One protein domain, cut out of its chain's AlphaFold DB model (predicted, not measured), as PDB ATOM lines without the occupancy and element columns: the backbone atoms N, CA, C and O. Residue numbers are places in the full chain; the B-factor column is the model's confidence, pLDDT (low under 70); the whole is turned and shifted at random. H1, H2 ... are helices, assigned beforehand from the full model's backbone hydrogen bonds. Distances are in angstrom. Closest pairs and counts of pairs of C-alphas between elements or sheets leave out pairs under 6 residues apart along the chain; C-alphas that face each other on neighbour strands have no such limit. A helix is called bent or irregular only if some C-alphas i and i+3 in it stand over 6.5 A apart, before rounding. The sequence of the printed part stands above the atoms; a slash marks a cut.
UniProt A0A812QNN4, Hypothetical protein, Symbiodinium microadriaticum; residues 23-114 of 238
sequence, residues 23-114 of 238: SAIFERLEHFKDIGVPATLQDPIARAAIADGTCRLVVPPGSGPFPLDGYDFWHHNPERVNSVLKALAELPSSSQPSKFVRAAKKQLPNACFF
ATOM      1  N   SER A  23     109.198 214.254 276.747       96.12
ATOM      2  CA  SER A  23     107.925 213.589 276.437       96.12
ATOM      3  C   SER A  23     107.694 213.435 274.930       96.12
ATOM      4  O   SER A  23     107.304 212.359 274.490       96.12
ATOM      5  N   ALA A  24     107.997 214.468 274.142       95.94
ATOM      6  CA  ALA A  24     107.907 214.438 272.681       95.94
ATOM      7  C   ALA A  24     108.933 213.470 272.067       95.94
ATOM      8  O   ALA A  24     108.637 212.748 271.119       95.94
ATOM      9  N   ILE A  25     110.141 213.416 272.640       97.19
ATOM     10  CA  ILE A  25     111.164 212.433 272.266       97.19
ATOM     11  C   ILE A  25     110.672 211.018 272.573       97.19
ATOM     12  O   ILE A  25     110.846 210.137 271.737       97.19
ATOM     13  N   PHE A  26     110.083 210.791 273.752       97.81
ATOM     14  CA  PHE A  26     109.548 209.484 274.129       97.81
ATOM     15  C   PHE A  26     108.472 209.011 273.151       97.81
ATOM     16  O   PHE A  26     108.672 207.969 272.537       97.81
ATOM     17  N   GLU A  27     107.397 209.791 272.979       96.06
ATOM     18  CA  GLU A  27     106.271 209.442 272.097       96.06
ATOM     19  C   GLU A  27     106.775 209.076 270.702       96.06
ATOM     20  O   GLU A  27     106.483 208.000 270.179       96.06
ATOM     21  N   ARG A  28     107.622 209.933 270.122       96.88
ATOM     22  CA  ARG A  28     108.033 209.737 268.739       96.88
ATOM     23  C   ARG A  28     108.990 208.567 268.560       96.88
ATOM     24  O   ARG A  28     108.873 207.826 267.584       96.88
ATOM     25  N   LEU A  29     109.949 208.396 269.470       97.88
ATOM     26  CA  LEU A  29     110.910 207.298 269.383       97.88
ATOM     27  C   LEU A  29     110.293 205.948 269.745       97.88
ATOM     28  O   LEU A  29     110.696 204.951 269.150       97.88
ATOM     29  N   GLU A  30     109.342 205.894 270.680       97.50
ATOM     30  CA  GLU A  30     108.539 204.692 270.915       97.50
ATOM     31  C   GLU A  30     107.818 204.307 269.627       97.50
ATOM     32  O   GLU A  30     108.012 203.198 269.134       97.50
ATOM     33  N   HIS A  31     107.062 205.235 269.034       95.69
ATOM     34  CA  HIS A  31     106.301 204.955 267.822       95.69
ATOM     35  C   HIS A  31     107.208 204.474 266.679       95.69
ATOM     36  O   HIS A  31     106.928 203.478 266.006       95.69
ATOM     37  N   PHE A  32     108.354 205.132 266.484       97.50
ATOM     38  CA  PHE A  32     109.344 204.689 265.508       97.50
ATOM     39  C   PHE A  32     109.920 203.307 265.818       97.50
ATOM     40  O   PHE A  32     110.114 202.527 264.889       97.50
ATOM     41  N   LYS A  33     110.206 202.986 267.080       97.62
ATOM     42  CA  LYS A  33     110.775 201.695 267.480       97.62
ATOM     43  C   LYS A  33     109.768 200.556 267.337       97.62
ATOM     44  O   LYS A  33     110.092 199.542 266.724       97.62
ATOM     45  N   ASP A  34     108.589 200.721 267.926       95.62
ATOM     46  CA  ASP A  34     107.645 199.632 268.167       95.62
ATOM     47  C   ASP A  34     106.726 199.401 266.954       95.62
ATOM     48  O   ASP A  34     106.305 198.270 266.709       95.62
ATOM     49  N   ILE A  35     106.484 200.440 266.141       94.75
ATOM     50  CA  ILE A  35     105.639 200.373 264.936       94.75
ATOM     51  C   ILE A  35     106.454 200.642 263.667       94.75
ATOM     52  O   ILE A  35     106.448 199.835 262.736       94.75
ATOM     53  N   GLY A  36     107.194 201.753 263.630       94.19
ATOM     54  CA  GLY A  36     107.885 202.221 262.427       94.19
ATOM     55  C   GLY A  36     108.933 201.242 261.888       94.19
ATOM     56  O   GLY A  36     108.872 200.844 260.725       94.19
ATOM     57  N   VAL A  37     109.898 200.828 262.712       95.44
ATOM     58  CA  VAL A  37     110.989 199.927 262.303       95.44
ATOM     59  C   VAL A  37     110.452 198.584 261.780       95.44
ATOM     60  O   VAL A  37     110.868 198.192 260.686       95.44
ATOM     61  N   PRO A  38     109.516 197.895 262.467       95.56
ATOM     62  CA  PRO A  38     108.908 196.672 261.941       95.56
ATOM     63  C   PRO A  38     108.116 196.875 260.641       95.56
ATOM     64  O   PRO A  38     108.218 196.051 259.733       95.56
ATOM     65  N   ALA A  39     107.347 197.964 260.524       93.94
ATOM     66  CA  ALA A  39     106.458 198.196 259.382       93.94
ATOM     67  C   ALA A  39     107.192 198.620 258.099       93.94
ATOM     68  O   ALA A  39     106.657 198.475 257.001       93.94
ATOM     69  N   THR A  40     108.417 199.136 258.214       92.88
ATOM     70  CA  THR A  40     109.126 199.794 257.101       92.88
ATOM     71  C   THR A  40     110.296 198.984 256.550       92.88
ATOM     72  O   THR A  40     111.092 199.505 255.777       92.88
ATOM     73  N   LEU A  41     110.430 197.696 256.887       89.56
ATOM     74  CA  LEU A  41     111.575 196.870 256.465       89.56
ATOM     75  C   LEU A  41     111.862 196.911 254.952       89.56
ATOM     76  O   LEU A  41     113.028 196.851 254.564       89.56
ATOM     77  N   GLN A  42     110.825 197.050 254.123       90.19
ATOM     78  CA  GLN A  42     110.914 197.087 252.656       90.19
ATOM     79  C   GLN A  42     110.609 198.474 252.057       90.19
ATOM     80  O   GLN A  42     110.523 198.602 250.840       90.19
ATOM     81  N   ASP A  43     110.444 199.508 252.887       92.69
ATOM     82  CA  ASP A  43     110.151 200.875 252.449       92.69
ATOM     83  C   ASP A  43     111.382 201.775 252.668       92.69
ATOM     84  O   ASP A  43     111.593 202.283 253.774       92.69
ATOM     85  N   PRO A  44     112.234 201.983 251.649       92.81
ATOM     86  CA  PRO A  44     113.458 202.760 251.812       92.81
ATOM     87  C   PRO A  44     113.192 204.230 252.172       92.81
ATOM     88  O   PRO A  44     114.006 204.814 252.890       92.81
ATOM     89  N   ILE A  45     112.066 204.812 251.740       94.81
ATOM     90  CA  ILE A  45     111.707 206.211 252.022       94.81
ATOM     91  C   ILE A  45     111.346 206.354 253.498       94.81
ATOM     92  O   ILE A  45     111.891 207.207 254.201       94.81
ATOM     93  N   ALA A  46     110.462 205.485 253.991       95.06
ATOM     94  CA  ALA A  46     110.043 205.516 255.385       95.06
ATOM     95  C   ALA A  46     111.208 205.192 256.332       95.06
ATOM     96  O   ALA A  46     111.356 205.838 257.368       95.06
ATOM     97  N   ARG A  47     112.102 204.269 255.952       95.12
ATOM     98  CA  ARG A  47     113.332 203.981 256.708       95.12
ATOM     99  C   ARG A  47     114.244 205.201 256.823       95.12
ATOM    100  O   ARG A  47     114.736 205.482 257.915       95.12
ATOM    101  N   ALA A  48     114.463 205.924 255.722       94.88
ATOM    102  CA  ALA A  48     115.269 207.143 255.723       94.88
ATOM    103  C   ALA A  48     114.640 208.234 256.605       94.88
ATOM    104  O   ALA A  48     115.339 208.830 257.423       94.88
ATOM    105  N   ALA A  49     113.321 208.429 256.511       96.00
ATOM    106  CA  ALA A  49     112.583 209.376 257.346       96.00
ATOM    107  C   ALA A  49     112.650 209.017 258.843       96.00
ATOM    108  O   ALA A  49     112.894 209.887 259.678       96.00
ATOM    109  N   ILE A  50     112.503 207.737 259.205       97.38
ATOM    110  CA  ILE A  50     112.635 207.288 260.600       97.38
ATOM    111  C   ILE A  50     114.056 207.528 261.113       97.38
ATOM    112  O   ILE A  50     114.215 208.022 262.229       97.38
ATOM    113  N   ALA A  51     115.088 207.209 260.327       96.06
ATOM    114  CA  ALA A  51     116.475 207.435 260.729       96.06
ATOM    115  C   ALA A  51     116.772 208.931 260.942       96.06
ATOM    116  O   ALA A  51     117.284 209.313 261.995       96.06
ATOM    117  N   ASP A  52     116.378 209.781 259.992       95.25
ATOM    118  CA  ASP A  52     116.535 211.234 260.094       95.25
ATOM    119  C   ASP A  52     115.770 211.812 261.296       95.25
ATOM    120  O   ASP A  52     116.341 212.517 262.134       95.25
ATOM    121  N   GLY A  53     114.496 211.440 261.450       96.38
ATOM    122  CA  GLY A  53     113.668 211.864 262.575       96.38
ATOM    123  C   GLY A  53     114.236 211.431 263.922       96.38
ATOM    124  O   GLY A  53     114.323 212.241 264.842       96.38
ATOM    125  N   THR A  54     114.702 210.185 264.023       97.38
ATOM    126  CA  THR A  54     115.368 209.651 265.220       97.38
ATOM    127  C   THR A  54     116.555 210.514 265.623       97.38
ATOM    128  O   THR A  54     116.702 210.861 266.795       97.38
ATOM    129  N   CYS A  55     117.385 210.905 264.657       95.50
ATOM    130  CA  CYS A  55     118.572 211.701 264.927       95.50
ATOM    131  C   CYS A  55     118.244 213.135 265.337       95.50
ATOM    132  O   CYS A  55     118.822 213.632 266.301       95.50
ATOM    133  N   ARG A  56     117.258 213.774 264.709       93.94
ATOM    134  CA  ARG A  56     116.810 215.128 265.089       93.94
ATOM    135  C   ARG A  56     116.249 215.216 266.499       93.94
ATOM    136  O   ARG A  56     116.412 216.240 267.153       93.94
ATOM    137  N   LEU A  57     115.603 214.151 266.970       95.56
ATOM    138  CA  LEU A  57     115.020 214.103 268.311       95.56
ATOM    139  C   LEU A  57     116.087 214.106 269.415       95.56
ATOM    140  O   LEU A  57     115.820 214.558 270.525       95.56
ATOM    141  N   VAL A  58     117.289 213.590 269.142       94.94
ATOM    142  CA  VAL A  58     118.316 213.335 270.173       94.94
ATOM    143  C   VAL A  58     119.624 214.085 269.961       94.94
ATOM    144  O   VAL A  58     120.437 214.151 270.883       94.94
ATOM    145  N   VAL A  59     119.829 214.660 268.778       91.50
ATOM    146  CA  VAL A  59     121.000 215.459 268.432       91.50
ATOM    147  C   VAL A  59     120.578 216.923 268.298       91.50
ATOM    148  O   VAL A  59     119.853 217.270 267.365       91.50
ATOM    149  N   PRO A  60     121.037 217.810 269.198       84.31
ATOM    150  CA  PRO A  60     120.767 219.238 269.087       84.31
ATOM    151  C   PRO A  60     121.244 219.831 267.747       84.31
ATOM    152  O   PRO A  60     122.316 219.449 267.258       84.31
ATOM    153  N   PRO A  61     120.524 220.811 267.170       80.88
ATOM    154  CA  PRO A  61     120.975 221.516 265.974       80.88
ATOM    155  C   PRO A  61     122.384 222.099 266.144       80.88
ATOM    156  O   PRO A  61     122.697 222.704 267.168       80.88
ATOM    157  N   GLY A  62     123.241 221.908 265.138       77.62
ATOM    158  CA  GLY A  62     124.630 222.382 265.162       77.62
ATOM    159  C   GLY A  62     125.571 221.591 266.079       77.62
ATOM    160  O   GLY A  62     126.730 221.973 266.214       77.62
ATOM    161  N   SER A  63     125.101 220.505 266.699       79.94
ATOM    162  CA  SER A  63     125.954 219.593 267.463       79.94
ATOM    163  C   SER A  63     126.451 218.424 266.610       79.94
ATOM    164  O   SER A  63     125.823 218.036 265.626       79.94
ATOM    165  N   GLY A  64     127.583 217.853 267.022       82.38
ATOM    166  CA  GLY A  64     128.221 216.734 266.339       82.38
ATOM    167  C   GLY A  64     129.246 217.145 265.277       82.38
ATOM    168  O   GLY A  64     129.530 218.328 265.099       82.38
ATOM    169  N   PRO A  65     129.857 216.158 264.604       82.38
ATOM    170  CA  PRO A  65     130.936 216.390 263.644       82.38
ATOM    171  C   PRO A  65     130.479 217.058 262.340       82.38
ATOM    172  O   PRO A  65     131.317 217.583 261.611       82.38
ATOM    173  N   PHE A  66     129.180 217.036 262.026       79.56
ATOM    174  CA  PHE A  66     128.609 217.661 260.834       79.56
ATOM    175  C   PHE A  66     127.118 217.996 261.030       79.56
ATOM    176  O   PHE A  66     126.472 217.408 261.900       79.56
ATOM    177  N   PRO A  67     126.552 218.932 260.242       80.38
ATOM    178  CA  PRO A  67     125.136 219.281 260.330       80.38
ATOM    179  C   PRO A  67     124.225 218.115 259.928       80.38
ATOM    180  O   PRO A  67     124.419 217.514 258.876       80.38
ATOM    181  N   LEU A  68     123.180 217.856 260.717       82.00
ATOM    182  CA  LEU A  68     122.090 216.960 260.328       82.00
ATOM    183  C   LEU A  68     121.063 217.727 259.484       82.00
ATOM    184  O   LEU A  68     120.139 218.337 260.018       82.00
ATOM    185  N   ASP A  69     121.246 217.737 258.163       79.62
ATOM    186  CA  ASP A  69     120.288 218.320 257.208       79.62
ATOM    187  C   ASP A  69     119.273 217.296 256.654       79.62
ATOM    188  O   ASP A  69     118.332 217.673 255.959       79.62
ATOM    189  N   GLY A  70     119.443 216.018 257.011       84.44
ATOM    190  CA  GLY A  70     118.619 214.879 256.595       84.44
ATOM    191  C   GLY A  70     119.042 214.235 255.274       84.44
ATOM    192  O   GLY A  70     118.752 213.056 255.052       84.44
ATOM    193  N   TYR A  71     119.814 214.940 254.440       88.25
ATOM    194  CA  TYR A  71     120.236 214.427 253.136       88.25
ATOM    195  C   TYR A  71     121.203 213.257 253.245       88.25
ATOM    196  O   TYR A  71     121.218 212.384 252.385       88.25
ATOM    197  N   ASP A  72     121.950 213.166 254.338       85.06
ATOM    198  CA  ASP A  72     122.801 212.012 254.592       85.06
ATOM    199  C   ASP A  72     122.007 210.701 254.706       85.06
ATOM    200  O   ASP A  72     122.445 209.676 254.190       85.06
ATOM    201  N   PHE A  73     120.829 210.711 255.334       89.50
ATOM    202  CA  PHE A  73     119.968 209.523 255.413       89.50
ATOM    203  C   PHE A  73     119.161 209.326 254.134       89.50
ATOM    204  O   PHE A  73     118.960 208.194 253.696       89.50
ATOM    205  N   TRP A  74     118.734 210.434 253.526       90.44
ATOM    206  CA  TRP A  74     117.978 210.439 252.283       90.44
ATOM    207  C   TRP A  74     118.801 209.928 251.091       90.44
ATOM    208  O   TRP A  74     118.279 209.170 250.284       90.44
ATOM    209  N   HIS A  75     120.086 210.276 250.994       86.62
ATOM    210  CA  HIS A  75     120.955 209.938 249.857       86.62
ATOM    211  C   HIS A  75     121.879 208.742 250.108       86.62
ATOM    212  O   HIS A  75     122.345 208.160 249.135       86.62
ATOM    213  N   HIS A  76     122.146 208.348 251.363       74.12
ATOM    214  CA  HIS A  76     123.112 207.281 251.703       74.12
ATOM    215  C   HIS A  76     122.467 206.091 252.445       74.12
ATOM    216  O   HIS A  76     122.981 205.561 253.441       74.12
ATOM    217  N   ASN A  77     121.319 205.650 251.929       71.44
ATOM    218  CA  ASN A  77     120.656 204.380 252.250       71.44
ATOM    219  C   ASN A  77     121.389 203.234 251.500       71.44
ATOM    220  O   ASN A  77     121.713 203.424 250.329       71.44
ATOM    221  N   PRO A  78     121.690 202.058 252.099       83.38
ATOM    222  CA  PRO A  78     121.177 201.553 253.373       83.38
ATOM    223  C   PRO A  78     122.120 201.606 254.570       83.38
ATOM    224  O   PRO A  78     121.650 201.434 255.690       83.38
ATOM    225  N   GLU A  79     123.418 201.849 254.404       83.56
ATOM    226  CA  GLU A  79     124.372 201.697 255.516       83.56
ATOM    227  C   GLU A  79     124.094 202.653 256.689       83.56
ATOM    228  O   GLU A  79     124.022 202.208 257.839       83.56
ATOM    229  N   ARG A  80     123.873 203.949 256.417       86.75
ATOM    230  CA  ARG A  80     123.591 204.941 257.471       86.75
ATOM    231  C   ARG A  80     122.260 204.692 258.157       86.75
ATOM    232  O   ARG A  80     122.175 204.680 259.383       86.75
ATOM    233  N   VAL A  81     121.236 204.449 257.348       92.38
ATOM    234  CA  VAL A  81     119.881 204.164 257.814       92.38
ATOM    235  C   VAL A  81     119.882 202.918 258.704       92.38
ATOM    236  O   VAL A  81     119.379 202.962 259.822       92.38
ATOM    237  N   ASN A  82     120.535 201.833 258.281       92.62
ATOM    238  CA  ASN A  82     120.612 200.591 259.052       92.62
ATOM    239  C   ASN A  82     121.278 200.776 260.420       92.62
ATOM    240  O   ASN A  82     120.827 200.167 261.387       92.62
ATOM    241  N   SER A  83     122.317 201.611 260.512       93.62
ATOM    242  CA  SER A  83     122.982 201.915 261.786       93.62
ATOM    243  C   SER A  83     122.009 202.540 262.792       93.62
ATOM    244  O   SER A  83     121.875 202.053 263.917       93.62
ATOM    245  N   VAL A  84     121.264 203.568 262.368       96.00
ATOM    246  CA  VAL A  84     120.293 204.261 263.228       96.00
ATOM    247  C   VAL A  84     119.122 203.352 263.588       96.00
ATOM    248  O   VAL A  84     118.779 203.246 264.764       96.00
ATOM    249  N   LEU A  85     118.534 202.653 262.612       96.81
ATOM    250  CA  LEU A  85     117.387 201.775 262.866       96.81
ATOM    251  C   LEU A  85     117.751 200.600 263.780       96.81
ATOM    252  O   LEU A  85     116.943 200.215 264.623       96.81
ATOM    253  N   LYS A  86     118.971 200.060 263.667       96.31
ATOM    254  CA  LYS A  86     119.473 199.035 264.590       96.31
ATOM    255  C   LYS A  86     119.588 199.584 266.013       96.31
ATOM    256  O   LYS A  86     119.051 198.979 266.933       96.31
ATOM    257  N   ALA A  87     120.228 200.741 266.190       97.44
ATOM    258  CA  ALA A  87     120.367 201.361 267.508       97.44
ATOM    259  C   ALA A  87     119.003 201.716 268.134       97.44
ATOM    260  O   ALA A  87     118.800 201.536 269.333       97.44
ATOM    261  N   LEU A  88     118.044 202.164 267.321       97.94
ATOM    262  CA  LEU A  88     116.667 202.418 267.743       97.94
ATOM    263  C   LEU A  88     115.960 201.129 268.201       97.94
ATOM    264  O   LEU A  88     115.352 201.086 269.276       97.94
ATOM    265  N   ALA A  89     116.085 200.051 267.425       96.94
ATOM    266  CA  ALA A  89     115.527 198.744 267.764       96.94
ATOM    267  C   ALA A  89     116.139 198.144 269.046       96.94
ATOM    268  O   ALA A  89     115.448 197.428 269.768       96.94
ATOM    269  N   GLU A  90     117.386 198.487 269.379       96.94
ATOM    270  CA  GLU A  90     118.104 198.031 270.580       96.94
ATOM    271  C   GLU A  90     117.803 198.850 271.850       96.94
ATOM    272  O   GLU A  90     118.213 198.458 272.947       96.94
ATOM    273  N   LEU A  91     117.053 199.957 271.749       97.31
ATOM    274  CA  LEU A  91     116.616 200.715 272.928       97.31
ATOM    275  C   LEU A  91     115.848 199.827 273.929       97.31
ATOM    276  O   LEU A  91     115.205 198.851 273.528       97.31
ATOM    277  N   PRO A  92     115.876 200.151 275.237       96.19
ATOM    278  CA  PRO A  92     115.109 199.404 276.234       96.19
ATOM    279  C   PRO A  92     113.595 199.475 275.968       96.19
ATOM    280  O   PRO A  92     113.135 200.264 275.149       96.19
ATOM    281  N   SER A  93     112.824 198.667 276.702       94.12
ATOM    282  CA  SER A  93     111.353 198.709 276.681       94.12
ATOM    283  C   SER A  93     110.806 200.131 276.878       94.12
ATOM    284  O   SER A  93     111.284 200.869 277.750       94.12
ATOM    285  N   SER A  94     109.764 200.467 276.118       93.19
ATOM    286  CA  SER A  94     108.981 201.704 276.213       93.19
ATOM    287  C   SER A  94     108.131 201.792 277.487       93.19
ATOM    288  O   SER A  94     107.726 202.879 277.885       93.19
ATOM    289  N   SER A  95     107.983 200.695 278.241       94.12
ATOM    290  CA  SER A  95     107.224 200.659 279.504       94.12
ATOM    291  C   SER A  95     107.800 201.533 280.636       94.12
ATOM    292  O   SER A  95     107.187 201.651 281.695       94.12
ATOM    293  N   GLN A  96     109.002 202.098 280.467       93.75
ATOM    294  CA  GLN A  96     109.626 203.039 281.406       93.75
ATOM    295  C   GLN A  96     110.111 204.296 280.659       93.75
ATOM    296  O   GLN A  96     111.302 204.378 280.327       93.75
ATOM    297  N   PRO A  97     109.242 205.304 280.444       95.69
ATOM    298  CA  PRO A  97     109.530 206.441 279.565       95.69
ATOM    299  C   PRO A  97     110.827 207.189 279.889       95.69
ATOM    300  O   PRO A  97     111.675 207.403 279.024       95.69
ATOM    301  N   SER A  98     111.071 207.511 281.162       95.81
ATOM    302  CA  SER A  98     112.289 208.235 281.555       95.81
ATOM    303  C   SER A  98     113.569 207.418 281.335       95.81
ATOM    304  O   SER A  98     114.612 207.971 280.984       95.81
ATOM    305  N   LYS A  99     113.516 206.093 281.534       96.50
ATOM    306  CA  LYS A  99     114.654 205.197 281.273       96.50
ATOM    307  C   LYS A  99     114.902 205.072 279.771       96.50
ATOM    308  O   LYS A  99     116.060 205.077 279.352       96.50
ATOM    309  N   PHE A 100     113.827 205.002 278.992       98.00
ATOM    310  CA  PHE A 100     113.857 204.964 277.539       98.00
ATOM    311  C   PHE A 100     114.538 206.207 276.957       98.00
ATOM    312  O   PHE A 100     115.564 206.084 276.291       98.00
ATOM    313  N   VAL A 101     114.056 207.409 277.291       97.69
ATOM    314  CA  VAL A 101     114.600 208.673 276.755       97.69
ATOM    315  C   VAL A 101     116.064 208.867 277.142       97.69
ATOM    316  O   VAL A 101     116.889 209.263 276.318       97.69
ATOM    317  N   ARG A 102     116.434 208.533 278.385       97.69
ATOM    318  CA  ARG A 102     117.837 208.586 278.822       97.69
ATOM    319  C   ARG A 102     118.735 207.640 278.028       97.69
ATOM    320  O   ARG A 102     119.870 208.000 277.723       97.69
ATOM    321  N   ALA A 103     118.257 206.435 277.720       97.56
ATOM    322  CA  ALA A 103     118.993 205.494 276.885       97.56
ATOM    323  C   ALA A 103     119.113 206.014 275.446       97.56
ATOM    324  O   ALA A 103     120.216 206.020 274.906       97.56
ATOM    325  N   ALA A 104     118.021 206.534 274.881       97.88
ATOM    326  CA  ALA A 104     117.975 207.124 273.549       97.88
ATOM    327  C   ALA A 104     119.012 208.241 273.375       97.88
ATOM    328  O   ALA A 104     119.894 208.134 272.523       97.88
ATOM    329  N   LYS A 105     118.992 209.250 274.255       96.81
ATOM    330  CA  LYS A 105     119.946 210.374 274.238       96.81
ATOM    331  C   LYS A 105     121.404 209.953 274.437       96.81
ATOM    332  O   LYS A 105     122.306 210.689 274.059       96.81
ATOM    333  N   LYS A 106     121.653 208.785 275.037       96.00
ATOM    334  CA  LYS A 106     123.006 208.247 275.231       96.00
ATOM    335  C   LYS A 106     123.495 207.436 274.028       96.00
ATOM    336  O   LYS A 106     124.672 207.502 273.699       96.00
ATOM    337  N   GLN A 107     122.628 206.618 273.434       95.31
ATOM    338  CA  GLN A 107     123.024 205.600 272.454       95.31
ATOM    339  C   GLN A 107     122.924 206.099 271.010       95.31
ATOM    340  O   GLN A 107     123.845 205.886 270.222       95.31
ATOM    341  N   LEU A 108     121.831 206.783 270.671       96.69
ATOM    342  CA  LEU A 108     121.514 207.156 269.294       96.69
ATOM    343  C   LEU A 108     122.481 208.170 268.662       96.69
ATOM    344  O   LEU A 108     122.790 207.979 267.486       96.69
ATOM    345  N   PRO A 109     123.024 209.185 269.374       94.81
ATOM    346  CA  PRO A 109     123.933 210.147 268.746       94.81
ATOM    347  C   PRO A 109     125.126 209.498 268.033       94.81
ATOM    348  O   PRO A 109     125.492 209.926 266.944       94.81
ATOM    349  N   ASN A 110     125.687 208.413 268.576       92.06
ATOM    350  CA  ASN A 110     126.792 207.701 267.925       92.06
ATOM    351  C   ASN A 110     126.371 207.055 266.596       92.06
ATOM    352  O   ASN A 110     127.139 207.069 265.635       92.06
ATOM    353  N   ALA A 111     125.155 206.507 266.525       93.56
ATOM    354  CA  ALA A 111     124.624 205.920 265.298       93.56
ATOM    355  C   ALA A 111     124.319 206.993 264.241       93.56
ATOM    356  O   ALA A 111     124.556 206.765 263.055       93.56
ATOM    357  N   CYS A 112     123.865 208.174 264.672       92.75
ATOM    358  CA  CYS A 112     123.527 209.304 263.802       92.75
ATOM    359  C   CYS A 112     124.710 209.868 263.014       92.75
ATOM    360  O   CYS A 112     124.514 210.435 261.943       92.75
ATOM    361  N   PHE A 113     125.930 209.691 263.519       88.38
ATOM    362  CA  PHE A 113     127.149 210.173 262.870       88.38
ATOM    363  C   PHE A 113     128.000 209.048 262.260       88.38
ATOM    364  O   PHE A 113     129.168 209.258 261.926       88.38
ATOM    365  N   PHE A 114     127.439 207.844 262.110       83.94
ATOM    366  CA  PHE A 114     128.153 206.695 261.561       83.94
ATOM    367  C   PHE A 114     128.385 206.807 260.043       83.94
ATOM    368  O   PHE A 114     127.471 207.129 259.287       83.94
TER     369      PHE A 114
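What this domain is: This is residues 23 to 114 of the 238 residues of the protein "Hypothetical protein" of Symbiodinium microadriaticum (UniProt A0A812QNN4). The longest helix, H1, and H2 form one helical hairpin, which packs crosswise on a second helical hairpin, H4 and H5, in two layers of two helices. The short helix H3 packs on H2, and the long link of residues 59 to 70 loops out at the periphery between H2 and H3. The printed part has 92 residues with five named helices, H1 to H5 in order along the chain, and no named strand; the class is all helix. It is compact, with a radius of gyration of the C-alphas of 12.0 A, and spans 34 by 31 by 18 A.

Where its parts are: H1 holds residues 23 to 39, from C-alpha 23 at (107.925, 213.589, 276.437), and is 23.0 A long from first to last C-alpha. It has a kink of 32 degrees near residue 33 and is irregular, but only just: C-alphas 34 and 37 are 6.8 A apart. H2, residues 44 to 58, measures 21.7 A and begins at C-alpha 44 at (113.458, 202.760, 251.812). H3 is residues 71 to 75, 5.6 A long, and H4 is residues 79 to 89, 15.4 A long. H5, residues 97 to 112, measures 21.3 A and ends at C-alpha 112 at (123.527, 209.304, 263.802). It has a kink of 35 degrees near residue 106 and is irregular, but only just: C-alphas 106 and 109 are 6.8 A apart.

How they stand to each other: H1 and H2 touch as a hairpin, opposite ways at a shallow tilt of 23 degrees, with the closest C-alphas, those of Ile 25 and Leu 57, 5.8 A apart. H1 touches H4 at a steep tilt of 68 degrees, only just short of about perpendicular; the closest C-alphas, those of Lys 33 and Ala 89, are 5.6 A apart. With residues 23 to 26 alone, H1 touches residues 97 to 101 of H5, at a steep tilt of 66 degrees; the closest C-alphas are Phe 26 and Val 101, at 5.8 A. H2 touches H4 at 63 degrees, a steep tilt, closest at C-alphas Ala 51 and Val 81, 5.5 A. H2 touches H5 at a steep tilt of 67 degrees, closest at C-alphas Val 58 and Lys 105, 5.3 A. H4 and H5 form the other hairpin, opposite ways at a shallow tilt of 15 degrees, closest at C-alphas Val 84 and Ala 111, 5.1 A. H3 touches H2, closest at C-alphas Ala 48 and Phe 73, 5.3 A; it only just touches H4, with 3 pairs of C-alphas within 8 A, and only at the corner, closest at C-alphas Phe 73 and Val 81, 5.9 A. H3 is apart from H1 and H5. Every O i to N i+4 pair is within hydrogen-bond range in H3 and H4; the counts are 11 of 13 in H1, 10 of 11 in H2 and 9 of 12 in H5.

The domain as a whole: The two C-alphas farthest apart, those of His 75 and Gln 96, are 34.2 A apart. The printed part has no cut. The link from H2 to H3 is long, with 12 residues. The mean pLDDT of the printed part is 92.3, and no printed residue is under 70.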